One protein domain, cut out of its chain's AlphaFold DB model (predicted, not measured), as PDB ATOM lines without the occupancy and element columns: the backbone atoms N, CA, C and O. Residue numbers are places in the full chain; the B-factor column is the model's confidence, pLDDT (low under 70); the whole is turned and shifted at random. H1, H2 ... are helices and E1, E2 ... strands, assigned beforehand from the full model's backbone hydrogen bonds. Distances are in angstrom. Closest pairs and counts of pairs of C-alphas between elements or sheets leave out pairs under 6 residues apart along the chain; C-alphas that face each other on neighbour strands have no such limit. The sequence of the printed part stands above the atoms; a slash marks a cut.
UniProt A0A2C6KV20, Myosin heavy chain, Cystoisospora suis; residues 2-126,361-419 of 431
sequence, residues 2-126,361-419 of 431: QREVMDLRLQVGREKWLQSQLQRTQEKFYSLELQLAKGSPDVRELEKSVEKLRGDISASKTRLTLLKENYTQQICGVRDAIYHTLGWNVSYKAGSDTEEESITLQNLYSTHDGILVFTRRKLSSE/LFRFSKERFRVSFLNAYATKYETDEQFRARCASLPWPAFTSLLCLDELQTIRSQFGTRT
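Overview. This is residues 2 to 126 and 361 to 419 of the 431 residues of the protein "Myosin heavy chain" of Cystoisospora suis (UniProt A0A2C6KV20). A long helical hairpin, H1 and H2, makes the longest axis, and at the end where H1 begins and H2 ends it bears a loose head: a small sheet of three strands, E1 to E3, and the helices H4, H5 and H6. H6 packs by its first turns on H1, H2 and the sheet's margin, while its residues 409 to 415 and the tail to 419 stick out. The printed part has 184 residues with six named helices and three named strands, in the order H1 H2 E1 E2 E3 H3 H4 H5 H6; the sheet, E1 - E2 - E3, is antiparallel and the class is mostly helix. The whole is loose and elongated, with a radius of gyration of the C-alphas of 23.4 A and spans of 81 by 44 by 31 A.

Arrangement. H1, residues 2 to 37, and H2, residues 43 to 86, form a helical hairpin: they touch, closest at the C-alphas of Phe 29 and Val 50, 6.3 A, and run opposite ways at a shallow tilt of 27 degrees. E1, residues 88 to 93, E2, residues 101 to 107, and E3, residues 115 to 120, form a meander, each strand the antiparallel neighbour of the one before. N 91 and O 104 are 2.9 A apart between E1 and E2, and N 105 and O 116 are 2.8 A apart between E2 and E3, both within hydrogen-bond range. H2 only grazes the sheet with its residues 76 to 86. H3, residues 361 to 364, and H4, residues 368 to 383, meet only through their link. H4 and H5, residues 385 to 393, touch only at the corner, about perpendicular at 85 degrees, closest at the C-alphas of Tyr 381 and Arg 388, 5.3 A. H6, residues 396 to 415, only just touches H2, with 3 pairs of C-alphas within 8 A, closest at Val 78 and Ser 401, 6.8 A. It also only just touches H1, with 3 pairs, closest at Leu 8 and Ala 398, 7.4 A. H6 only grazes the sheet with residues 396 to 400. Every O i to N i+4 pair is within hydrogen-bond range in H1, H2, H5 and H6, and 11 of 12 in H4; H3 is too short for such a pair.

Along the chain. H1 begins at C-alpha 2, (34.895, 116.161, 57.532), and is 52.4 A long; H2 is 63.2 A long. E2 is 20.1 A long, H4 21.5 A and H6 28.5 A, ending at C-alpha 415, (33.897, 135.561, 67.056).

Size, cuts and confidence. The C-alphas of Pro 41 and Phe 362 are the two farthest apart, 81.7 A. Residues 127 to 360 are not printed, and C-alphas 126 and 361 are 50.7 A apart across this cut. Of the links that are printed whole, none is long. The mean pLDDT of the printed part is 78.4; 44 residues are under 70, among them 361 to 375 and 407 to 415.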
ATOM      1  N   GLN A   2      35.099 117.355  58.395       55.56
ATOM      2  CA  GLN A   2      34.895 116.161  57.532       55.56
ATOM      3  C   GLN A   2      36.117 115.224  57.510       55.56
ATOM      4  O   GLN A   2      35.958 114.008  57.561       55.56
ATOM      5  N   ARG A   3      37.329 115.796  57.533       66.38
ATOM      6  CA  ARG A   3      38.585 115.042  57.612       66.38
ATOM      7  C   ARG A   3      38.762 114.288  58.944       66.38
ATOM      8  O   ARG A   3      39.128 113.125  58.903       66.38
ATOM      9  N   GLU A   4      38.450 114.898  60.088       63.22
ATOM     10  CA  GLU A   4      38.579 114.267  61.423       63.22
ATOM     11  C   GLU A   4      37.529 113.167  61.642       63.22
ATOM     12  O   GLU A   4      37.826 112.106  62.175       63.22
ATOM     13  N   VAL A   5      36.303 113.378  61.156       64.06
ATOM     14  CA  VAL A   5      35.231 112.369  61.206       64.06
ATOM     15  C   VAL A   5      35.552 111.180  60.315       64.06
ATOM     16  O   VAL A   5      35.285 110.034  60.679       64.06
ATOM     17  N   MET A   6      36.112 111.445  59.132       69.56
ATOM     18  CA  MET A   6      36.624 110.384  58.277       69.56
ATOM     19  C   MET A   6      37.753 109.621  58.957       69.56
ATOM     20  O   MET A   6      37.758 108.399  58.867       69.56
ATOM     21  N   ASP A   7      38.652 110.306  59.663       75.38
ATOM     22  CA  ASP A   7      39.752 109.659  60.375       75.38
ATOM     23  C   ASP A   7      39.227 108.721  61.473       75.38
ATOM     24  O   ASP A   7      39.526 107.530  61.455       75.38
ATOM     25  N   LEU A   8      38.300 109.177  62.325       70.81
ATOM     26  CA  LEU A   8      37.658 108.320  63.335       70.81
ATOM     27  C   LEU A   8      36.951 107.104  62.713       70.81
ATOM     28  O   LEU A   8      37.074 105.984  63.209       70.81
ATOM     29  N   ARG A   9      36.239 107.280  61.591       73.44
ATOM     30  CA  ARG A   9      35.605 106.156  60.875       73.44
ATOM     31  C   ARG A   9      36.630 105.174  60.311       73.44
ATOM     32  O   ARG A   9      36.423 103.963  60.408       73.44
ATOM     33  N   LEU A  10      37.717 105.675  59.725       77.94
ATOM     34  CA  LEU A  10      38.803 104.847  59.198       77.94
ATOM     35  C   LEU A  10      39.474 104.056  60.319       77.94
ATOM     36  O   LEU A  10      39.760 102.871  60.147       77.94
ATOM     37  N   GLN A  11      39.672 104.672  61.481       77.12
ATOM     38  CA  GLN A  11      40.301 104.017  62.619       77.12
ATOM     39  C   GLN A  11      39.378 102.960  63.260       77.12
ATOM     40  O   GLN A  11      39.855 101.867  63.570       77.12
ATOM     41  N   VAL A  12      38.061 103.195  63.369       76.19
ATOM     42  CA  VAL A  12      37.092 102.156  63.797       76.19
ATOM     43  C   VAL A  12      37.078 100.985  62.808       76.19
ATOM     44  O   VAL A  12      37.055  99.819  63.205       76.19
ATOM     45  N   GLY A  13      37.142 101.274  61.505       80.88
ATOM     46  CA  GLY A  13      37.289 100.247  60.471       80.88
ATOM     47  C   GLY A  13      38.577  99.436  60.639       80.88
ATOM     48  O   GLY A  13      38.558  98.210  60.528       80.88
ATOM     49  N   ARG A  14      39.685 100.106  60.972       83.50
ATOM     50  CA  ARG A  14      40.984  99.475  61.232       83.50
ATOM     51  C   ARG A  14      40.950  98.567  62.456       83.50
ATOM     52  O   ARG A  14      41.520  97.483  62.396       83.50
ATOM     53  N   GLU A  15      40.285  98.975  63.535       81.62
ATOM     54  CA  GLU A  15      40.122  98.142  64.730       81.62
ATOM     55  C   GLU A  15      39.341  96.865  64.408       81.62
ATOM     56  O   GLU A  15      39.831  95.768  64.667       81.62
ATOM     57  N   LYS A  16      38.172  96.988  63.762       84.62
ATOM     58  CA  LYS A  16      37.366  95.826  63.352       84.62
ATOM     59  C   LYS A  16      38.140  94.892  62.425       84.62
ATOM     60  O   LYS A  16      38.058  93.671  62.554       84.62
ATOM     61  N   TRP A  17      38.919  95.456  61.501       89.44
ATOM     62  CA  TRP A  17      39.790  94.677  60.630       89.44
ATOM     63  C   TRP A  17      40.867  93.928  61.425       89.44
ATOM     64  O   TRP A  17      41.030  92.728  61.219       89.44
ATOM     65  N   LEU A  18      41.548  94.590  62.368       85.19
ATOM     66  CA  LEU A  18      42.550  93.962  63.237       85.19
ATOM     67  C   LEU A  18      41.946  92.853  64.104       85.19
ATOM     68  O   LEU A  18      42.543  91.788  64.211       85.19
ATOM     69  N   GLN A  19      40.759  93.067  64.674       85.94
ATOM     70  CA  GLN A  19      40.044  92.051  65.451       85.94
ATOM     71  C   GLN A  19      39.700  90.828  64.590       85.94
ATOM     72  O   GLN A  19      39.975  89.699  64.987       85.94
ATOM     73  N   SER A  20      39.177  91.040  63.376       89.69
ATOM     74  CA  SER A  20      38.875  89.938  62.454       89.69
ATOM     75  C   SER A  20      40.136  89.193  62.007       89.69
ATOM     76  O   SER A  20      40.124  87.967  61.910       89.69
ATOM     77  N   GLN A  21      41.239  89.905  61.757       87.88
ATOM     78  CA  GLN A  21      42.525  89.273  61.451       87.88
ATOM     79  C   GLN A  21      43.032  88.443  62.629       87.88
ATOM     80  O   GLN A  21      43.388  87.285  62.426       87.88
ATOM     81  N   LEU A  22      42.994  88.994  63.848       87.69
ATOM     82  CA  LEU A  22      43.397  88.295  65.065       87.69
ATOM     83  C   LEU A  22      42.598  86.998  65.242       87.69
ATOM     84  O   LEU A  22      43.193  85.939  65.439       87.69
ATOM     85  N   GLN A  23      41.276  87.059  65.076       92.50
ATOM     86  CA  GLN A  23      40.409  85.886  65.154       92.50
ATOM     87  C   GLN A  23      40.794  84.820  64.115       92.50
ATOM     88  O   GLN A  23      41.031  83.668  64.471       92.50
ATOM     89  N   ARG A  24      40.965  85.198  62.841       91.25
ATOM     90  CA  ARG A  24      41.379  84.253  61.784       91.25
ATOM     91  C   ARG A  24      42.753  83.644  62.055       91.25
ATOM     92  O   ARG A  24      42.982  82.480  61.739       91.25
ATOM     93  N   THR A  25      43.691  84.422  62.595       86.88
ATOM     94  CA  THR A  25      45.014  83.898  62.965       86.88
ATOM     95  C   THR A  25      44.935  82.925  64.134       86.88
ATOM     96  O   THR A  25      45.620  81.908  64.098       86.88
ATOM     97  N   GLN A  26      44.063  83.173  65.115       88.62
ATOM     98  CA  GLN A  26      43.815  82.252  66.226       88.62
ATOM     99  C   GLN A  26      43.185  80.943  65.742       88.62
ATOM    100  O   GLN A  26      43.664  79.873  66.096       88.62
ATOM    101  N   GLU A  27      42.175  81.008  64.872       93.31
ATOM    102  CA  GLU A  27      41.553  79.818  64.274       93.31
ATOM    103  C   GLU A  27      42.578  78.964  63.508       93.31
ATOM    104  O   GLU A  27      42.632  77.744  63.673       93.31
ATOM    105  N   LYS A  28      43.451  79.605  62.716       91.44
ATOM    106  CA  LYS A  28      44.551  78.915  62.024       91.44
ATOM    107  C   LYS A  28      45.539  78.285  62.998       91.44
ATOM    108  O   LYS A  28      45.942  77.147  62.785       91.44
ATOM    109  N   PHE A  29      45.915  79.006  64.050       87.69
ATOM    110  CA  PHE A  29      46.816  78.508  65.084       87.69
ATOM    111  C   PHE A  29      46.261  77.237  65.741       87.69
ATOM    112  O   PHE A  29      46.938  76.212  65.725       87.69
ATOM    113  N   TYR A  30      44.999  77.250  66.187       90.81
ATOM    114  CA  TYR A  30      44.350  76.066  66.764       90.81
ATOM    115  C   TYR A  30      44.253  74.902  65.774       90.81
ATOM    116  O   TYR A  30      44.428  73.743  66.150       90.81
ATOM    117  N   SER A  31      44.011  75.189  64.490       91.88
ATOM    118  CA  SER A  31      43.988  74.144  63.466       91.88
ATOM    119  C   SER A  31      45.353  73.476  63.278       91.88
ATOM    120  O   SER A  31      45.391  72.266  63.048       91.88
ATOM    121  N   LEU A  32      46.454  74.230  63.341       86.38
ATOM    122  CA  LEU A  32      47.807  73.683  63.200       86.38
ATOM    123  C   LEU A  32      48.260  72.962  64.474       86.38
ATOM    124  O   LEU A  32      48.834  71.883  64.366       86.38
ATOM    125  N   GLU A  33      47.938  73.479  65.665       84.69
ATOM    126  CA  GLU A  33      48.157  72.755  66.929       84.69
ATOM    127  C   GLU A  33      47.452  71.395  66.918       84.69
ATOM    128  O   GLU A  33      48.040  70.380  67.290       84.69
ATOM    129  N   LEU A  34      46.214  71.342  66.416       91.75
ATOM    130  CA  LEU A  34      45.474  70.089  66.297       91.75
ATOM    131  C   LEU A  34      46.113  69.123  65.285       91.75
ATOM    132  O   LEU A  34      46.080  67.911  65.491       91.75
ATOM    133  N   GLN A  35      46.683  69.628  64.186       87.00
ATOM    134  CA  GLN A  35      47.432  68.803  63.229       87.00
ATOM    135  C   GLN A  35      48.744  68.280  63.826       87.00
ATOM    136  O   GLN A  35      49.107  67.129  63.579       87.00
ATOM    137  N   LEU A  36      49.416  69.090  64.647       84.25
ATOM    138  CA  LEU A  36      50.636  68.710  65.357       84.25
ATOM    139  C   LEU A  36      50.339  67.597  66.368       84.25
ATOM    140  O   LEU A  36      51.017  66.573  66.377       84.25
ATOM    141  N   ALA A  37      49.250  67.737  67.130       88.50
ATOM    142  CA  ALA A  37      48.779  66.726  68.074       88.50
ATOM    143  C   ALA A  37      48.409  65.387  67.403       88.50
ATOM    144  O   ALA A  37      48.456  64.340  68.044       88.50
ATOM    145  N   LYS A  38      48.061  65.401  66.107       92.19
ATOM    146  CA  LYS A  38      47.736  64.199  65.319       92.19
ATOM    147  C   LYS A  38      48.956  63.508  64.696       92.19
ATOM    148  O   LYS A  38      48.780  62.468  64.069       92.19
ATOM    149  N   GLY A  39      50.167  64.047  64.863       87.19
ATOM    150  CA  GLY A  39      51.398  63.418  64.375       87.19
ATOM    151  C   GLY A  39      51.581  63.490  62.855       87.19
ATOM    152  O   GLY A  39      51.952  62.496  62.234       87.19
ATOM    153  N   SER A  40      51.300  64.647  62.243       81.81
ATOM    154  CA  SER A  40      51.582  64.900  60.817       81.81
ATOM    155  C   SER A  40      53.071  64.667  60.483       81.81
ATOM    156  O   SER A  40      53.915  65.076  61.277       81.81
ATOM    157  N   PRO A  41      53.435  64.069  59.330       74.94
ATOM    158  CA  PRO A  41      54.833  63.787  58.968       74.94
ATOM    159  C   PRO A  41      55.716  65.043  58.820       74.94
ATOM    160  O   PRO A  41      56.933  64.947  58.964       74.94
ATOM    161  N   ASP A  42      55.116  66.222  58.641       88.38
ATOM    162  CA  ASP A  42      55.816  67.509  58.498       88.38
ATOM    163  C   ASP A  42      55.928  68.290  59.825       88.38
ATOM    164  O   ASP A  42      55.798  69.515  59.863       88.38
ATOM    165  N   VAL A  43      56.180  67.594  60.944       88.19
ATOM    166  CA  VAL A  43      56.224  68.177  62.306       88.19
ATOM    167  C   VAL A  43      57.098  69.435  62.381       88.19
ATOM    168  O   VAL A  43      56.672  70.449  62.923       88.19
ATOM    169  N   ARG A  44      58.299  69.415  61.789       88.94
ATOM    170  CA  ARG A  44      59.260  70.533  61.888       88.94
ATOM    171  C   ARG A  44      58.816  71.791  61.142       88.94
ATOM    172  O   ARG A  44      59.134  72.900  61.566       88.94
ATOM    173  N   GLU A  45      58.146  71.641  60.003       89.94
ATOM    174  CA  GLU A  45      57.609  72.784  59.255       89.94
ATOM    175  C   GLU A  45      56.366  73.345  59.951       89.94
ATOM    176  O   GLU A  45      56.179  74.565  60.037       89.94
ATOM    177  N   LEU A  46      55.568  72.449  60.534       82.81
ATOM    178  CA  LEU A  46      54.398  72.800  61.319       82.81
ATOM    179  C   LEU A  46      54.781  73.554  62.602       82.81
ATOM    180  O   LEU A  46      54.217  74.612  62.858       82.81
ATOM    181  N   GLU A  47      55.792  73.098  63.345       87.50
ATOM    182  CA  GLU A  47      56.340  73.784  64.530       87.50
ATOM    183  C   GLU A  47      56.824  75.201  64.202       87.50
ATOM    184  O   GLU A  47      56.463  76.157  64.890       87.50
ATOM    185  N   LYS A  48      57.581  75.371  63.108       93.25
ATOM    186  CA  LYS A  48      58.018  76.700  62.646       93.25
ATOM    187  C   LYS A  48      56.834  77.605  62.306       93.25
ATOM    188  O   LYS A  48      56.866  78.799  62.600       93.25
ATOM    189  N   SER A  49      55.795  77.047  61.687       89.56
ATOM    190  CA  SER A  49      54.581  77.788  61.329       89.56
ATOM    191  C   SER A  49      53.770  78.193  62.561       89.56
ATOM    192  O   SER A  49      53.285  79.323  62.625       89.56
ATOM    193  N   VAL A  50      53.663  77.304  63.554       89.12
ATOM    194  CA  VAL A  50      53.011  77.561  64.845       89.12
ATOM    195  C   VAL A  50      53.750  78.658  65.607       89.12
ATOM    196  O   VAL A  50      53.113  79.618  66.036       89.12
ATOM    197  N   GLU A  51      55.081  78.587  65.707       93.50
ATOM    198  CA  GLU A  51      55.875  79.605  66.407       93.50
ATOM    199  C   GLU A  51      55.785  80.971  65.712       93.50
ATOM    200  O   GLU A  51      55.575  81.998  66.361       93.50
ATOM    201  N   LYS A  52      55.825  80.995  64.374       94.38
ATOM    202  CA  LYS A  52      55.607  82.226  63.604       94.38
ATOM    203  C   LYS A  52      54.224  82.828  63.877       94.38
ATOM    204  O   LYS A  52      54.124  84.014  64.181       94.38
ATOM    205  N   LEU A  53      53.158  82.026  63.792       89.88
ATOM    206  CA  LEU A  53      51.792  82.499  64.046       89.88
ATOM    207  C   LEU A  53      51.602  82.956  65.492       89.88
ATOM    208  O   LEU A  53      50.887  83.926  65.733       89.88
ATOM    209  N   ARG A  54      52.260  82.306  66.453       91.50
ATOM    210  CA  ARG A  54      52.272  82.731  67.854       91.50
ATOM    211  C   ARG A  54      52.896  84.119  68.006       91.50
ATOM    212  O   ARG A  54      52.320  84.969  68.690       91.50
ATOM    213  N   GLY A  55      54.015  84.364  67.322       94.69
ATOM    214  CA  GLY A  55      54.635  85.684  67.216       94.69
ATOM    215  C   GLY A  55      53.686  86.730  66.622       94.69
ATOM    216  O   GLY A  55      53.468  87.780  67.230       94.69
ATOM    217  N   ASP A  56      53.044  86.416  65.494       89.75
ATOM    218  CA  ASP A  56      52.096  87.311  64.814       89.75
ATOM    219  C   ASP A  56      50.858  87.629  65.679       89.75
ATOM    220  O   ASP A  56      50.397  88.777  65.724       89.75
ATOM    221  N   ILE A  57      50.329  86.637  66.410       89.44
ATOM    222  CA  ILE A  57      49.218  86.805  67.362       89.44
ATOM    223  C   ILE A  57      49.637  87.726  68.510       89.44
ATOM    224  O   ILE A  57      48.884  88.636  68.863       89.44
ATOM    225  N   SER A  58      50.825  87.516  69.084       94.25
ATOM    226  CA  SER A  58      51.360  88.362  70.158       94.25
ATOM    227  C   SER A  58      51.513  89.814  69.695       94.25
ATOM    228  O   SER A  58      50.952  90.726  70.304       94.25
ATOM    229  N   ALA A  59      52.154  90.034  68.542       91.06
ATOM    230  CA  ALA A  59      52.325  91.363  67.959       91.06
ATOM    231  C   ALA A  59      50.979  92.052  67.663       91.06
ATOM    232  O   ALA A  59      50.805  93.247  67.927       91.06
ATOM    233  N   SER A  60      49.998  91.300  67.156       87.31
ATOM    234  CA  SER A  60      48.653  91.812  66.872       87.31
ATOM    235  C   SER A  60      47.897  92.202  68.144       87.31
ATOM    236  O   SER A  60      47.228  93.237  68.154       87.31
ATOM    237  N   LYS A  61      48.034  91.428  69.231       89.81
ATOM    238  CA  LYS A  61      47.476  91.775  70.548       89.81
ATOM    239  C   LYS A  61      48.076  93.073  71.079       89.81
ATOM    240  O   LYS A  61      47.319  93.979  71.410       89.81
ATOM    241  N   THR A  62      49.403  93.208  71.073       93.31
ATOM    242  CA  THR A  62      50.087  94.437  71.516       93.31
ATOM    243  C   THR A  62      49.628  95.653  70.715       93.31
ATOM    244  O   THR A  62      49.311  96.698  71.280       93.31
ATOM    245  N   ARG A  63      49.507  95.513  69.389       88.94
ATOM    246  CA  ARG A  63      49.004  96.584  68.522       88.94
ATOM    247  C   ARG A  63      47.565  96.983  68.854       88.94
ATOM    248  O   ARG A  63      47.243  98.167  68.804       88.94
ATOM    249  N   LEU A  64      46.702  96.013  69.159       85.56
ATOM    250  CA  LEU A  64      45.320  96.275  69.553       85.56
ATOM    251  C   LEU A  64      45.255  96.997  70.906       85.56
ATOM    252  O   LEU A  64      44.472  97.934  71.042       85.56
ATOM    253  N   THR A  65      46.089  96.609  71.872       92.31
ATOM    254  CA  THR A  65      46.192  97.281  73.177       92.31
ATOM    255  C   THR A  65      46.603  98.742  73.021       92.31
ATOM    256  O   THR A  65      45.873  99.621  73.467       92.31
ATOM    257  N   LEU A  66      47.685  99.019  72.284       91.31
ATOM    258  CA  LEU A  66      48.142 100.390  72.025       91.31
ATOM    259  C   LEU A  66      47.071 101.244  71.333       91.31
ATOM    260  O   LEU A  66      46.916 102.429  71.628       91.31
ATOM    261  N   LEU A  67      46.310 100.651  70.409       86.69
ATOM    262  CA  LEU A  67      45.210 101.346  69.746       86.69
ATOM    263  C   LEU A  67      44.100 101.718  70.744       86.69
ATOM    264  O   LEU A  67      43.619 102.849  70.720       86.69
ATOM    265  N   LYS A  68      43.721 100.799  71.641       85.06
ATOM    266  CA  LYS A  68      42.717 101.044  72.693       85.06
ATOM    267  C   LYS A  68      43.162 102.114  73.690       85.06
ATOM    268  O   LYS A  68      42.359 102.972  74.057       85.06
ATOM    269  N   GLU A  69      44.427 102.088  74.098       89.31
ATOM    270  CA  GLU A  69      45.011 103.100  74.986       89.31
ATOM    271  C   GLU A  69      44.977 104.484  74.339       89.31
ATOM    272  O   GLU A  69      44.505 105.442  74.950       89.31
ATOM    273  N   ASN A  70      45.382 104.577  73.068       87.06
ATOM    274  CA  ASN A  70      45.345 105.829  72.317       87.06
ATOM    275  C   ASN A  70      43.917 106.397  72.237       87.06
ATOM    276  O   ASN A  70      43.700 107.572  72.527       87.06
ATOM    277  N   TYR A  71      42.919 105.561  71.935       84.31
ATOM    278  CA  TYR A  71      41.521 106.004  71.933       84.31
ATOM    279  C   TYR A  71      41.037 106.464  73.299       84.31
ATOM    280  O   TYR A  71      40.347 107.476  73.392       84.31
ATOM    281  N   THR A  72      41.396 105.737  74.352       86.31
ATOM    282  CA  THR A  72      41.032 106.114  75.720       86.31
ATOM    283  C   THR A  72      41.580 107.497  76.049       86.31
ATOM    284  O   THR A  72      40.836 108.354  76.516       86.31
ATOM    285  N   GLN A  73      42.848 107.756  75.717       88.69
ATOM    286  CA  GLN A  73      43.470 109.066  75.908       88.69
ATOM    287  C   GLN A  73      42.780 110.166  75.095       88.69
ATOM    288  O   GLN A  73      42.496 111.231  75.639       88.69
ATOM    289  N   GLN A  74      42.460 109.915  73.821       83.25
ATOM    290  CA  GLN A  74      41.746 110.889  72.989       83.25
ATOM    291  C   GLN A  74      40.360 111.217  73.553       83.25
ATOM    292  O   GLN A  74      39.995 112.386  73.647       83.25
ATOM    293  N   ILE A  75      39.597 110.198  73.956       84.69
ATOM    294  CA  ILE A  75      38.260 110.372  74.532       84.69
ATOM    295  C   ILE A  75      38.345 111.152  75.846       84.69
ATOM    296  O   ILE A  75      37.564 112.083  76.037       84.69
ATOM    297  N   CYS A  76      39.302 110.826  76.722       87.25
ATOM    298  CA  CYS A  76      39.541 111.582  77.951       87.25
ATOM    299  C   CYS A  76      39.892 113.043  77.649       87.25
ATOM    300  O   CYS A  76      39.242 113.933  78.182       87.25
ATOM    301  N   GLY A  77      40.826 113.302  76.729       86.19
ATOM    302  CA  GLY A  77      41.210 114.666  76.362       86.19
ATOM    303  C   GLY A  77      40.048 115.488  75.797       86.19
ATOM    304  O   GLY A  77      39.891 116.660  76.138       86.19
ATOM    305  N   VAL A  78      39.185 114.880  74.974       83.81
ATOM    306  CA  VAL A  78      37.976 115.554  74.473       83.81
ATOM    307  C   VAL A  78      36.966 115.789  75.593       83.81
ATOM    308  O   VAL A  78      36.397 116.877  75.676       83.81
ATOM    309  N   ARG A  79      36.748 114.807  76.471       88.81
ATOM    310  CA  ARG A  79      35.862 114.956  77.632       88.81
ATOM    311  C   ARG A  79      36.327 116.091  78.543       88.81
ATOM    312  O   ARG A  79      35.508 116.922  78.918       88.81
ATOM    313  N   ASP A  80      37.618 116.160  78.841       88.19
ATOM    314  CA  ASP A  80      38.198 117.201  79.691       88.19
ATOM    315  C   ASP A  80      38.077 118.576  79.019       88.19
ATOM    316  O   ASP A  80      37.705 119.564  79.656       88.19
ATOM    317  N   ALA A  81      38.279 118.645  77.698       81.81
ATOM    318  CA  ALA A  81      38.026 119.865  76.941       81.81
ATOM    319  C   ALA A  81      36.554 120.302  77.037       81.81
ATOM    320  O   ALA A  81      36.292 121.482  77.271       81.81
ATOM    321  N   ILE A  82      35.587 119.388  76.905       83.50
ATOM    322  CA  ILE A  82      34.149 119.681  77.055       83.50
ATOM    323  C   ILE A  82      33.834 120.161  78.477       83.50
ATOM    324  O   ILE A  82      33.125 121.158  78.648       83.50
ATOM    325  N   TYR A  83      34.406 119.501  79.484       89.19
ATOM    326  CA  TYR A  83      34.261 119.864  80.888       89.19
ATOM    327  C   TYR A  83      34.713 121.305  81.133       89.19
ATOM    328  O   TYR A  83      33.923 122.128  81.596       89.19
ATOM    329  N   HIS A  84      35.940 121.651  80.737       87.38
ATOM    330  CA  HIS A  84      36.511 122.971  81.004       87.38
ATOM    331  C   HIS A  84      35.958 124.085  80.106       87.38
ATOM    332  O   HIS A  84      35.856 125.228  80.547       87.38
ATOM    333  N   THR A  85      35.605 123.792  78.849       81.50
ATOM    334  CA  THR A  85      35.137 124.829  77.909       81.50
ATOM    335  C   THR A  85      33.634 125.060  77.976       81.50
ATOM    336  O   THR A  85      33.192 126.208  77.922       81.50
ATOM    337  N   LEU A  86      32.842 123.991  78.085       85.44
ATOM    338  CA  LEU A  86      31.383 124.068  78.029       85.44
ATOM    339  C   LEU A  86      30.738 123.933  79.411       85.44
ATOM    340  O   LEU A  86      29.589 124.356  79.576       85.44
ATOM    341  N   GLY A  87      31.454 123.409  80.409       87.62
ATOM    342  CA  GLY A  87      30.908 123.177  81.743       87.62
ATOM    343  C   GLY A  87      30.086 121.909  81.867       87.62
ATOM    344  O   GLY A  87      29.189 121.863  82.705       87.62
ATOM    345  N   TRP A  88      30.316 120.930  80.995       89.50
ATOM    346  CA  TRP A  88      29.557 119.686  80.978       89.50
ATOM    347  C   TRP A  88      30.468 118.517  81.314       89.50
ATOM    348  O   TRP A  88      31.439 118.252  80.610       89.50
ATOM    349  N   ASN A  89      30.126 117.785  82.365       92.81
ATOM    350  CA  ASN A  89      30.705 116.482  82.621       92.81
ATOM    351  C   ASN A  89      29.984 115.441  81.757       92.81
ATOM    352  O   ASN A  89      28.758 115.340  81.797       92.81
ATOM    353  N   VAL A  90      30.742 114.690  80.961       93.31
ATOM    354  CA  VAL A  90      30.216 113.663  80.056       93.31
ATOM    355  C   VAL A  90      30.620 112.298  80.583       93.31
ATOM    356  O   VAL A  90      31.807 111.976  80.621       93.31
ATOM    357  N   SER A  91      29.648 111.467  80.940       93.19
ATOM    358  CA  SER A  91      29.884 110.062  81.262       93.19
ATOM    359  C   SER A  91      29.203 109.154  80.245       93.19
ATOM    360  O   SER A  91      28.149 109.470  79.696       93.19
ATOM    361  N   TYR A  92      29.854 108.033  79.947       91.56
ATOM    362  CA  TYR A  92      29.349 107.011  79.040       91.56
ATOM    363  C   TYR A  92      29.205 105.709  79.813       91.56
ATOM    364  O   TYR A  92      30.160 105.259  80.449       91.56
ATOM    365  N   LYS A  93      28.024 105.102  79.734       90.62
ATOM    366  CA  LYS A  93      27.763 103.756  80.221       90.62
ATOM    367  C   LYS A  93      27.599 102.849  79.007       90.62
ATOM    368  O   LYS A  93      26.630 102.961  78.253       90.62
ATOM    369  N   ALA A  94      28.575 101.965  78.809       86.06
ATOM    370  CA  ALA A  94      28.460 100.912  77.814       86.06
ATOM    371  C   ALA A  94      27.281 100.006  78.197       86.06
ATOM    372  O   ALA A  94      27.201  99.535  79.330       86.06
ATOM    373  N   GLY A  95      26.364  99.799  77.259       80.88
ATOM    374  CA  GLY A  95      25.246  98.886  77.436       80.88
ATOM    375  C   GLY A  95      25.742  97.451  77.332       80.88
ATOM    376  O   GLY A  95      26.472  97.110  76.395       80.88
ATOM    377  N   SER A  96      25.345  96.612  78.283       81.69
ATOM    378  CA  SER A  96      25.521  95.163  78.186       81.69
ATOM    379  C   SER A  96      24.581  94.579  77.113       81.69
ATOM    380  O   SER A  96      23.956  95.306  76.331       81.69
ATOM    381  N   ASP A  97      24.488  93.253  77.026       76.81
ATOM    382  CA  ASP A  97      23.527  92.593  76.131       76.81
ATOM    383  C   ASP A  97      22.068  92.861  76.539       76.81
ATOM    384  O   ASP A  97      21.167  92.753  75.709       76.81
ATOM    385  N   THR A  98      21.838  93.264  77.792       74.69
ATOM    386  CA  THR A  98      20.511  93.549  78.356       74.69
ATOM    387  C   THR A  98      20.286  95.025  78.681       74.69
ATOM    388  O   THR A  98      19.139  95.462  78.734       74.69
ATOM    389  N   GLU A  99      21.348  95.808  78.890       79.62
ATOM    390  CA  GLU A  99      21.247  97.225  79.239       79.62
ATOM    391  C   GLU A  99      21.396  98.141  78.017       79.62
ATOM    392  O   GLU A  99      22.250  97.935  77.150       79.62
ATOM    393  N   GLU A 100      20.580  99.198  77.961       85.50
ATOM    394  CA  GLU A 100      20.721 100.244  76.948       85.50
ATOM    395  C   GLU A 100      22.051 100.992  77.141       85.50
ATOM    396  O   GLU A 100      22.433 101.354  78.254       85.50
ATOM    397  N   GLU A 101      22.758 101.253  76.039       86.88
ATOM    398  CA  GLU A 101      23.905 102.165  76.057       86.88
ATOM    399  C   GLU A 101      23.411 103.563  76.421       86.88
ATOM    400  O   GLU A 101      22.434 104.037  75.837       86.88
ATOM    401  N   SER A 102      24.089 104.253  77.338       89.06
ATOM    402  CA  SER A 102      23.690 105.606  77.719       89.06
ATOM    403  C   SER A 102      24.854 106.582  77.828       89.06
ATOM    404  O   SER A 102      25.996 106.219  78.111       89.06
ATOM    405  N   ILE A 103      24.559 107.852  77.563       90.88
ATOM    406  CA  ILE A 103      25.437 108.987  77.838       90.88
ATOM    407  C   ILE A 103      24.723 109.917  78.788       90.88
ATOM    408  O   ILE A 103      23.594 110.326  78.523       90.88
ATOM    409  N   THR A 104      25.428 110.322  79.830       90.75
ATOM    410  CA  THR A 104      24.954 111.331  80.761       90.75
ATOM    411  C   THR A 104      25.773 112.601  80.585       90.75
ATOM    412  O   THR A 104      27.001 112.578  80.655       90.75
ATOM    413  N   LEU A 105      25.089 113.715  80.346       90.44
ATOM    414  CA  LEU A 105      25.654 115.058  80.371       90.44
ATOM    415  C   LEU A 105      25.190 115.737  81.656       90.44
ATOM    416  O   LEU A 105      23.998 115.969  81.835       90.44
ATOM    417  N   GLN A 106      26.123 116.066  82.540       90.25
ATOM    418  CA  GLN A 106      25.850 116.787  83.778       90.25
ATOM    419  C   GLN A 106      26.433 118.198  83.684       90.25
ATOM    420  O   GLN A 106      27.642 118.375  83.535       90.25
ATOM    421  N   ASN A 107      25.574 119.211  83.757       88.31
ATOM    422  CA  ASN A 107      25.979 120.613  83.747       88.31
ATOM    423  C   ASN A 107      26.528 121.018  85.124       88.31
ATOM    424  O   ASN A 107      25.813 120.944  86.121       88.31
ATOM    425  N   LEU A 108      27.769 121.507  85.169       87.12
ATOM    426  CA  LEU A 108      28.449 121.950  86.396       87.12
ATOM    427  C   LEU A 108      27.866 123.231  86.995       87.12
ATOM    428  O   LEU A 108      28.128 123.550  88.148       87.12
ATOM    429  N   TYR A 109      27.120 123.991  86.199       83.50
ATOM    430  CA  TYR A 109      26.620 125.307  86.585       83.50
ATOM    431  C   TYR A 109      25.101 125.342  86.758       83.50
ATOM    432  O   TYR A 109      24.534 126.421  86.909       83.50
ATOM    433  N   SER A 110      24.433 124.190  86.671       79.88
ATOM    434  CA  SER A 110      22.989 124.109  86.871       79.88
ATOM    435  C   SER A 110      22.662 124.235  88.357       79.88
ATOM    436  O   SER A 110      23.236 123.526  89.178       79.88
ATOM    437  N   THR A 111      21.723 125.115  88.706       72.06
ATOM    438  CA  THR A 111      21.200 125.246  90.081       72.06
ATOM    439  C   THR A 111      20.128 124.202  90.415       72.06
ATOM    440  O   THR A 111      19.715 124.086  91.563       72.06
ATOM    441  N   HIS A 112      19.662 123.460  89.409       68.69
ATOM    442  CA  HIS A 112      18.745 122.318  89.522       68.69
ATOM    443  C   HIS A 112      19.427 121.051  88.986       68.69
ATOM    444  O   HIS A 112      20.543 121.160  88.478       68.69
ATOM    445  N   ASP A 113      18.779 119.879  89.051       72.38
ATOM    446  CA  ASP A 113      19.280 118.610  88.486       72.38
ATOM    447  C   ASP A 113      19.571 118.741  86.977       72.38
ATOM    448  O   ASP A 113      18.758 118.417  86.113       72.38
ATOM    449  N   GLY A 114      20.751 119.266  86.645       80.19
ATOM    450  CA  GLY A 114      21.201 119.600  85.295       80.19
ATOM    451  C   GLY A 114      21.736 118.382  84.566       80.19
ATOM    452  O   GLY A 114      22.808 118.447  83.963       80.19
ATOM    453  N   ILE A 115      21.031 117.264  84.696       89.00
ATOM    454  CA  ILE A 115      21.431 115.957  84.202       89.00
ATOM    455  C   ILE A 115      20.582 115.634  82.979       89.00
ATOM    456  O   ILE A 115      19.355 115.663  83.019       89.00
ATOM    457  N   LEU A 116      21.249 115.294  81.884       83.31
ATOM    458  CA  LEU A 116      20.614 114.829  80.661       83.31
ATOM    459  C   LEU A 116      21.129 113.442  80.341       83.31
ATOM    460  O   LEU A 116      22.334 113.249  80.197       83.31
ATOM    461  N   VAL A 117      20.210 112.494  80.205       87.56
ATOM    462  CA  VAL A 117      20.534 111.108  79.882       87.56
ATOM    463  C   VAL A 117      20.039 110.808  78.476       87.56
ATOM    464  O   VAL A 117      18.845 110.875  78.191       87.56
ATOM    465  N   PHE A 118      20.969 110.470  77.596       82.75
ATOM    466  CA  PHE A 118      20.699 109.977  76.255       82.75
ATOM    467  C   PHE A 118      20.855 108.468  76.278       82.75
ATOM    468  O   PHE A 118      21.963 107.986  76.493       82.75
ATOM    469  N   THR A 119      19.781 107.718  76.044       85.31
ATOM    470  CA  THR A 119      19.879 106.267  75.865       85.31
ATOM    471  C   THR A 119      19.780 105.904  74.391       85.31
ATOM    472  O   THR A 119      19.007 106.471  73.614       85.31
ATOM    473  N   ARG A 120      20.613 104.955  73.978       79.12
ATOM    474  CA  ARG A 120      20.522 104.300  72.686       79.12
ATOM    475  C   ARG A 120      19.861 102.958  72.906       79.12
ATOM    476  O   ARG A 120      20.501 102.002  73.342       79.12
ATOM    477  N   ARG A 121      18.594 102.869  72.522       74.88
ATOM    478  CA  ARG A 121      17.930 101.576  72.425       74.88
ATOM    479  C   ARG A 121      18.613 100.767  71.322       74.88
ATOM    480  O   ARG A 121      18.617 101.182  70.158       74.88
ATOM    481  N   LYS A 122      19.233  99.640  71.684       68.44
ATOM    482  CA  LYS A 122      19.586  98.606  70.706       68.44
ATOM    483  C   LYS A 122      18.251  98.080  70.186       68.44
ATOM    484  O   LYS A 122      17.483  97.512  70.953       68.44
ATOM    485  N   LEU A 123      17.937  98.358  68.922       65.69
ATOM    486  CA  LEU A 123      16.810  97.695  68.274       65.69
ATOM    487  C   LEU A 123      17.128  96.202  68.304       65.69
ATOM    488  O   LEU A 123      18.251  95.812  67.969       65.69
ATOM    489  N   SER A 124      16.181  95.386  68.763       69.38
ATOM    490  CA  SER A 124      16.338  93.941  68.646       69.38
ATOM    491  C   SER A 124      16.540  93.603  67.165       69.38
ATOM    492  O   SER A 124      16.048  94.307  66.278       69.38
ATOM    493  N   SER A 125      17.296  92.540  66.879       70.81
ATOM    494  CA  SER A 125      17.573  92.127  65.495       70.81
ATOM    495  C   SER A 125      16.285  91.966  64.670       70.81
ATOM    496  O   SER A 125      16.290  92.225  63.471       70.81
ATOM    497  N   GLU A 126      15.189  91.593  65.330       72.94
ATOM    498  CA  GLU A 126      13.855  91.421  64.753       72.94
ATOM    499  C   GLU A 126      13.228  92.762  64.323       72.94
ATOM    500  O   GLU A 126      12.778  92.904  63.187       72.94
ATOM    501  N   LEU A 361      29.570 138.332  79.172       45.31
ATOM    502  CA  LEU A 361      29.907 137.055  79.811       45.31
ATOM    503  C   LEU A 361      28.723 136.486  80.609       45.31
ATOM    504  O   LEU A 361      28.363 135.328  80.418       45.31
ATOM    505  N   PHE A 362      28.039 137.320  81.398       44.34
ATOM    506  CA  PHE A 362      26.822 136.941  82.129       44.34
ATOM    507  C   PHE A 362      25.640 136.596  81.214       44.34
ATOM    508  O   PHE A 362      24.710 135.900  81.617       44.34
ATOM    509  N   ARG A 363      25.637 137.108  79.976       45.25
ATOM    510  CA  ARG A 363      24.650 136.724  78.958       45.25
ATOM    511  C   ARG A 363      24.945 135.351  78.358       45.25
ATOM    512  O   ARG A 363      23.985 134.674  78.016       45.25
ATOM    513  N   PHE A 364      26.212 134.939  78.278       45.25
ATOM    514  CA  PHE A 364      26.620 133.611  77.802       45.25
ATOM    515  C   PHE A 364      26.462 132.523  78.874       45.25
ATOM    516  O   PHE A 364      26.027 131.420  78.560       45.25
ATOM    517  N   SER A 365      26.759 132.836  80.142       47.50
ATOM    518  CA  SER A 365      26.558 131.913  81.270       47.50
ATOM    519  C   SER A 365      25.096 131.789  81.708       47.50
ATOM    520  O   SER A 365      24.760 130.887  82.471       47.50
ATOM    521  N   LYS A 366      24.207 132.665  81.218       45.75
ATOM    522  CA  LYS A 366      22.772 132.579  81.487       45.75
ATOM    523  C   LYS A 366      22.198 131.317  80.839       45.75
ATOM    524  O   LYS A 366      22.205 131.203  79.614       45.75
ATOM    525  N   GLU A 367      21.618 130.454  81.674       41.25
ATOM    526  CA  GLU A 367      20.774 129.266  81.426       41.25
ATOM    527  C   GLU A 367      20.131 129.147  80.026       41.25
ATOM    528  O   GLU A 367      20.070 128.071  79.433       41.25
ATOM    529  N   ARG A 368      19.678 130.271  79.455       43.66
ATOM    530  CA  ARG A 368      19.001 130.345  78.156       43.66
ATOM    531  C   ARG A 368      19.847 129.899  76.961       43.66
ATOM    532  O   ARG A 368      19.260 129.364  76.029       43.66
ATOM    533  N   PHE A 369      21.173 130.072  76.962       46.09
ATOM    534  CA  PHE A 369      22.005 129.587  75.846       46.09
ATOM    535  C   PHE A 369      22.297 128.081  75.938       46.09
ATOM    536  O   PHE A 369      22.361 127.397  74.919       46.09
ATOM    537  N   ARG A 370      22.381 127.525  77.150       51.22
ATOM    538  CA  ARG A 370      22.702 126.102  77.364       51.22
ATOM    539  C   ARG A 370      21.521 125.175  77.098       51.22
ATOM    540  O   ARG A 370      21.684 124.173  76.408       51.22
ATOM    541  N   VAL A 371      20.323 125.560  77.540       46.00
ATOM    542  CA  VAL A 371      19.078 124.858  77.180       46.00
ATOM    543  C   VAL A 371      18.785 125.004  75.678       46.00
ATOM    544  O   VAL A 371      18.251 124.088  75.059       46.00
ATOM    545  N   SER A 372      19.206 126.113  75.049       57.47
ATOM    546  CA  SER A 372      19.056 126.294  73.599       57.47
ATOM    547  C   SER A 372      19.980 125.414  72.763       57.47
ATOM    548  O   SER A 372      19.570 125.018  71.682       57.47
ATOM    549  N   PHE A 373      21.174 125.063  73.255       59.12
ATOM    550  CA  PHE A 373      22.112 124.205  72.529       59.12
ATOM    551  C   PHE A 373      21.486 122.830  72.273       59.12
ATOM    552  O   PHE A 373      21.262 122.440  71.131       59.12
ATOM    553  N   LEU A 374      21.085 122.123  73.328       61.47
ATOM    554  CA  LEU A 374      20.539 120.771  73.188       61.47
ATOM    555  C   LEU A 374      19.160 120.763  72.536       61.47
ATOM    556  O   LEU A 374      18.901 119.893  71.709       61.47
ATOM    557  N   ASN A 375      18.319 121.767  72.806       65.56
ATOM    558  CA  ASN A 375      17.054 121.913  72.086       65.56
ATOM    559  C   ASN A 375      17.280 122.185  70.594       65.56
ATOM    560  O   ASN A 375      16.589 121.598  69.771       65.56
ATOM    561  N   ALA A 376      18.274 122.996  70.217       70.19
ATOM    562  CA  ALA A 376      18.597 123.237  68.813       70.19
ATOM    563  C   ALA A 376      19.061 121.956  68.113       70.19
ATOM    564  O   ALA A 376      18.628 121.695  66.992       70.19
ATOM    565  N   TYR A 377      19.886 121.128  68.762       73.06
ATOM    566  CA  TYR A 377      20.315 119.852  68.180       73.06
ATOM    567  C   TYR A 377      19.224 118.777  68.208       73.06
ATOM    568  O   TYR A 377      19.173 117.978  67.277       73.06
ATOM    569  N   ALA A 378      18.315 118.786  69.187       73.12
ATOM    570  CA  ALA A 378      17.121 117.941  69.185       73.12
ATOM    571  C   ALA A 378      16.189 118.315  68.020       73.12
ATOM    572  O   ALA A 378      15.842 117.462  67.206       73.12
ATOM    573  N   THR A 379      15.890 119.606  67.842       76.19
ATOM    574  CA  THR A 379      15.117 120.096  66.691       76.19
ATOM    575  C   THR A 379      15.828 119.792  65.373       76.19
ATOM    576  O   THR A 379      15.194 119.369  64.409       76.19
ATOM    577  N   LYS A 380      17.157 119.946  65.308       77.56
ATOM    578  CA  LYS A 380      17.956 119.586  64.125       77.56
ATOM    579  C   LYS A 380      17.922 118.081  63.850       77.56
ATOM    580  O   LYS A 380      17.872 117.683  62.699       77.56
ATOM    581  N   TYR A 381      17.906 117.239  64.878       77.50
ATOM    582  CA  TYR A 381      17.777 115.786  64.734       77.50
ATOM    583  C   TYR A 381      16.428 115.363  64.143       77.50
ATOM    584  O   TYR A 381      16.361 114.469  63.292       77.50
ATOM    585  N   GLU A 382      15.354 116.024  64.565       77.50
ATOM    586  CA  GLU A 382      14.016 115.795  64.026       77.50
ATOM    587  C   GLU A 382      13.911 116.282  62.575       77.50
ATOM    588  O   GLU A 382      13.449 115.540  61.705       77.50
ATOM    589  N   THR A 383      14.406 117.490  62.299       85.44
ATOM    590  CA  THR A 383      14.205 118.191  61.019       85.44
ATOM    591  C   THR A 383      15.214 117.840  59.919       85.44
ATOM    592  O   THR A 383      14.836 117.819  58.749       85.44
ATOM    593  N   ASP A 384      16.471 117.530  60.249       88.44
ATOM    594  CA  ASP A 384      17.543 117.248  59.283       88.44
ATOM    595  C   ASP A 384      17.857 115.742  59.232       88.44
ATOM    596  O   ASP A 384      18.545 115.171  60.083       88.44
ATOM    597  N   GLU A 385      17.367 115.078  58.183       82.38
ATOM    598  CA  GLU A 385      17.563 113.643  57.969       82.38
ATOM    599  C   GLU A 385      19.027 113.261  57.692       82.38
ATOM    600  O   GLU A 385      19.468 112.180  58.093       82.38
ATOM    601  N   GLN A 386      19.824 114.148  57.084       82.44
ATOM    602  CA  GLN A 386      21.254 113.896  56.882       82.44
ATOM    603  C   GLN A 386      22.019 113.972  58.201       82.44
ATOM    604  O   GLN A 386      22.948 113.195  58.441       82.44
ATOM    605  N   PHE A 387      21.649 114.910  59.070       79.31
ATOM    606  CA  PHE A 387      22.173 114.972  60.428       79.31
ATOM    607  C   PHE A 387      21.787 113.713  61.212       79.31
ATOM    608  O   PHE A 387      22.677 113.032  61.718       79.31
ATOM    609  N   ARG A 388      20.515 113.302  61.172       82.31
ATOM    610  CA  ARG A 388      20.027 112.055  61.784       82.31
ATOM    611  C   ARG A 388      20.790 110.811  61.310       82.31
ATOM    612  O   ARG A 388      21.207 109.983  62.121       82.31
ATOM    613  N   ALA A 389      21.026 110.690  60.002       79.12
ATOM    614  CA  ALA A 389      21.797 109.592  59.416       79.12
ATOM    615  C   ALA A 389      23.262 109.591  59.888       79.12
ATOM    616  O   ALA A 389      23.830 108.529  60.156       79.12
ATOM    617  N   ARG A 390      23.875 110.774  60.050       76.50
ATOM    618  CA  ARG A 390      25.221 110.904  60.630       76.50
ATOM    619  C   ARG A 390      25.250 110.443  62.086       76.50
ATOM    620  O   ARG A 390      26.140 109.655  62.412       76.50
ATOM    621  N   CYS A 391      24.270 110.834  62.903       72.38
ATOM    622  CA  CYS A 391      24.144 110.382  64.293       72.38
ATOM    623  C   CYS A 391      24.067 108.854  64.392       72.38
ATOM    624  O   CYS A 391      24.760 108.250  65.200       72.38
ATOM    625  N   ALA A 392      23.272 108.214  63.528       72.62
ATOM    626  CA  ALA A 392      23.109 106.759  63.534       72.62
ATOM    627  C   ALA A 392      24.380 105.996  63.107       72.62
ATOM    628  O   ALA A 392      24.579 104.847  63.501       72.62
ATOM    629  N   SER A 393      25.232 106.625  62.291       75.81
ATOM    630  CA  SER A 393      26.413 105.996  61.681       75.81
ATOM    631  C   SER A 393      27.690 106.032  62.527       75.81
ATOM    632  O   SER A 393      28.644 105.325  62.207       75.81
ATOM    633  N   LEU A 394      27.751 106.889  63.551       71.50
ATOM    634  CA  LEU A 394      28.945 107.092  64.374       71.50
ATOM    635  C   LEU A 394      28.771 106.445  65.754       71.50
ATOM    636  O   LEU A 394      27.655 106.407  66.274       71.50
ATOM    637  N   PRO A 395      29.853 105.944  66.376       69.69
ATOM    638  CA  PRO A 395      29.812 105.595  67.786       69.69
ATOM    639  C   PRO A 395      29.566 106.860  68.617       69.69
ATOM    640  O   PRO A 395      30.046 107.946  68.291       69.69
ATOM    641  N   TRP A 396      28.814 106.709  69.699       62.34
ATOM    642  CA  TRP A 396      28.318 107.813  70.518       62.34
ATOM    643  C   TRP A 396      29.395 108.786  71.027       62.34
ATOM    644  O   TRP A 396      29.193 109.989  70.870       62.34
ATOM    645  N   PRO A 397      30.561 108.326  71.529       62.88
ATOM    646  CA  PRO A 397      31.648 109.230  71.912       62.88
ATOM    647  C   PRO A 397      32.173 110.077  70.744       62.88
ATOM    648  O   PRO A 397      32.487 111.254  70.911       62.88
ATOM    649  N   ALA A 398      32.223 109.515  69.532       66.44
ATOM    650  CA  ALA A 398      32.615 110.263  68.337       66.44
ATOM    651  C   ALA A 398      31.529 111.263  67.916       66.44
ATOM    652  O   ALA A 398      31.840 112.347  67.425       66.44
ATOM    653  N   PHE A 399      30.257 110.919  68.123       70.12
ATOM    654  CA  PHE A 399      29.135 111.805  67.836       70.12
ATOM    655  C   PHE A 399      29.066 112.998  68.799       70.12
ATOM    656  O   PHE A 399      28.956 114.131  68.343       70.12
ATOM    657  N   THR A 400      29.184 112.788  70.110       64.94
ATOM    658  CA  THR A 400      29.204 113.898  71.079       64.94
ATOM    659  C   THR A 400      30.395 114.817  70.845       64.94
ATOM    660  O   THR A 400      30.235 116.038  70.846       64.94
ATOM    661  N   SER A 401      31.562 114.244  70.540       64.00
ATOM    662  CA  SER A 401      32.749 115.001  70.133       64.00
ATOM    663  C   SER A 401      32.482 115.845  68.883       64.00
ATOM    664  O   SER A 401      32.833 117.021  68.854       64.00
ATOM    665  N   LEU A 402      31.803 115.284  67.873       72.00
ATOM    666  CA  LEU A 402      31.395 116.017  66.673       72.00
ATOM    667  C   LEU A 402      30.503 117.214  67.015       72.00
ATOM    668  O   LEU A 402      30.766 118.304  66.527       72.00
ATOM    669  N   LEU A 403      29.476 117.027  67.851       70.94
ATOM    670  CA  LEU A 403      28.575 118.118  68.239       70.94
ATOM    671  C   LEU A 403      29.316 119.231  68.974       70.94
ATOM    672  O   LEU A 403      29.097 120.409  68.704       70.94
ATOM    673  N   CYS A 404      30.220 118.857  69.877       66.44
ATOM    674  CA  CYS A 404      31.027 119.823  70.607       66.44
ATOM    675  C   CYS A 404      31.966 120.585  69.662       66.44
ATOM    676  O   CYS A 404      32.119 121.795  69.801       66.44
ATOM    677  N   LEU A 405      32.550 119.914  68.664       67.06
ATOM    678  CA  LEU A 405      33.391 120.548  67.644       67.06
ATOM    679  C   LEU A 405      32.593 121.451  66.688       67.06
ATOM    680  O   LEU A 405      33.060 122.551  66.384       67.06
ATOM    681  N   ASP A 406      31.403 121.029  66.245       70.62
ATOM    682  CA  ASP A 406      30.473 121.834  65.436       70.62
ATOM    683  C   ASP A 406      30.105 123.129  66.175       70.62
ATOM    684  O   ASP A 406      30.128 124.219  65.590       70.62
ATOM    685  N   GLU A 407      29.851 123.039  67.479       69.25
ATOM    686  CA  GLU A 407      29.524 124.207  68.288       69.25
ATOM    687  C   GLU A 407      30.726 125.101  68.545       69.25
ATOM    688  O   GLU A 407      30.640 126.310  68.345       69.25
ATOM    689  N   LEU A 408      31.875 124.528  68.914       62.59
ATOM    690  CA  LEU A 408      33.115 125.285  69.073       62.59
ATOM    691  C   LEU A 408      33.477 126.025  67.781       62.59
ATOM    692  O   LEU A 408      33.952 127.161  67.830       62.59
ATOM    693  N   GLN A 409      33.217 125.426  66.617       67.50
ATOM    694  CA  GLN A 409      33.423 126.074  65.329       67.50
ATOM    695  C   GLN A 409      32.373 127.156  65.047       67.50
ATOM    696  O   GLN A 409      32.729 128.220  64.538       67.50
ATOM    697  N   THR A 410      31.111 126.926  65.398       69.94
ATOM    698  CA  THR A 410      30.041 127.926  65.279       69.94
ATOM    699  C   THR A 410      30.356 129.143  66.144       69.94
ATOM    700  O   THR A 410      30.403 130.264  65.634       69.94
ATOM    701  N   ILE A 411      30.715 128.922  67.408       62.56
ATOM    702  CA  ILE A 411      31.235 129.926  68.338       62.56
ATOM    703  C   ILE A 411      32.431 130.643  67.699       62.56
ATOM    704  O   ILE A 411      32.411 131.862  67.534       62.56
ATOM    705  N   ARG A 412      33.445 129.908  67.227       64.19
ATOM    706  CA  ARG A 412      34.620 130.492  66.558       64.19
ATOM    707  C   ARG A 412      34.246 131.363  65.354       64.19
ATOM    708  O   ARG A 412      34.837 132.422  65.177       64.19
ATOM    709  N   SER A 413      33.275 130.955  64.540       69.56
ATOM    710  CA  SER A 413      32.818 131.725  63.375       69.56
ATOM    711  C   SER A 413      32.106 133.020  63.775       69.56
ATOM    712  O   SER A 413      32.335 134.052  63.147       69.56
ATOM    713  N   GLN A 414      31.334 133.001  64.869       68.56
ATOM    714  CA  GLN A 414      30.677 134.186  65.429       68.56
ATOM    715  C   GLN A 414      31.689 135.194  65.994       68.56
ATOM    716  O   GLN A 414      31.477 136.401  65.899       68.56
ATOM    717  N   PHE A 415      32.813 134.716  66.540       61.41
ATOM    718  CA  PHE A 415      33.897 135.561  67.056       61.41
ATOM    719  C   PHE A 415      34.967 135.932  65.998       61.41
ATOM    720  O   PHE A 415      35.812 136.797  66.248       61.41
ATOM    721  N   GLY A 416      34.913 135.354  64.791       74.00
ATOM    722  CA  GLY A 416      35.841 135.621  63.683       74.00
ATOM    723  C   GLY A 416      37.293 135.174  63.946       74.00
ATOM    724  O   GLY A 416      37.558 134.279  64.743       74.00
ATOM    725  N   THR A 417      38.277 135.808  63.284       55.22
ATOM    726  CA  THR A 417      39.727 135.593  63.542       55.22
ATOM    727  C   THR A 417      40.215 136.240  64.836       55.22
ATOM    728  O   THR A 417      41.373 136.077  65.222       55.22
ATOM    729  N   ARG A 418      39.352 136.999  65.519       49.62
ATOM    730  CA  ARG A 418      39.672 137.585  66.814       49.62
ATOM    731  C   ARG A 418      39.517 136.503  67.866       49.62
ATOM    732  O   ARG A 418      38.500 136.436  68.546       49.62
ATOM    733  N   THR A 419      40.560 135.691  68.032       46.16
ATOM    734  CA  THR A 419      40.747 134.916  69.258       46.16
ATOM    735  C   THR A 419      40.552 135.892  70.418       46.16
ATOM    736  O   THR A 419      41.276 136.897  70.476       46.16
TER     737      THR A 419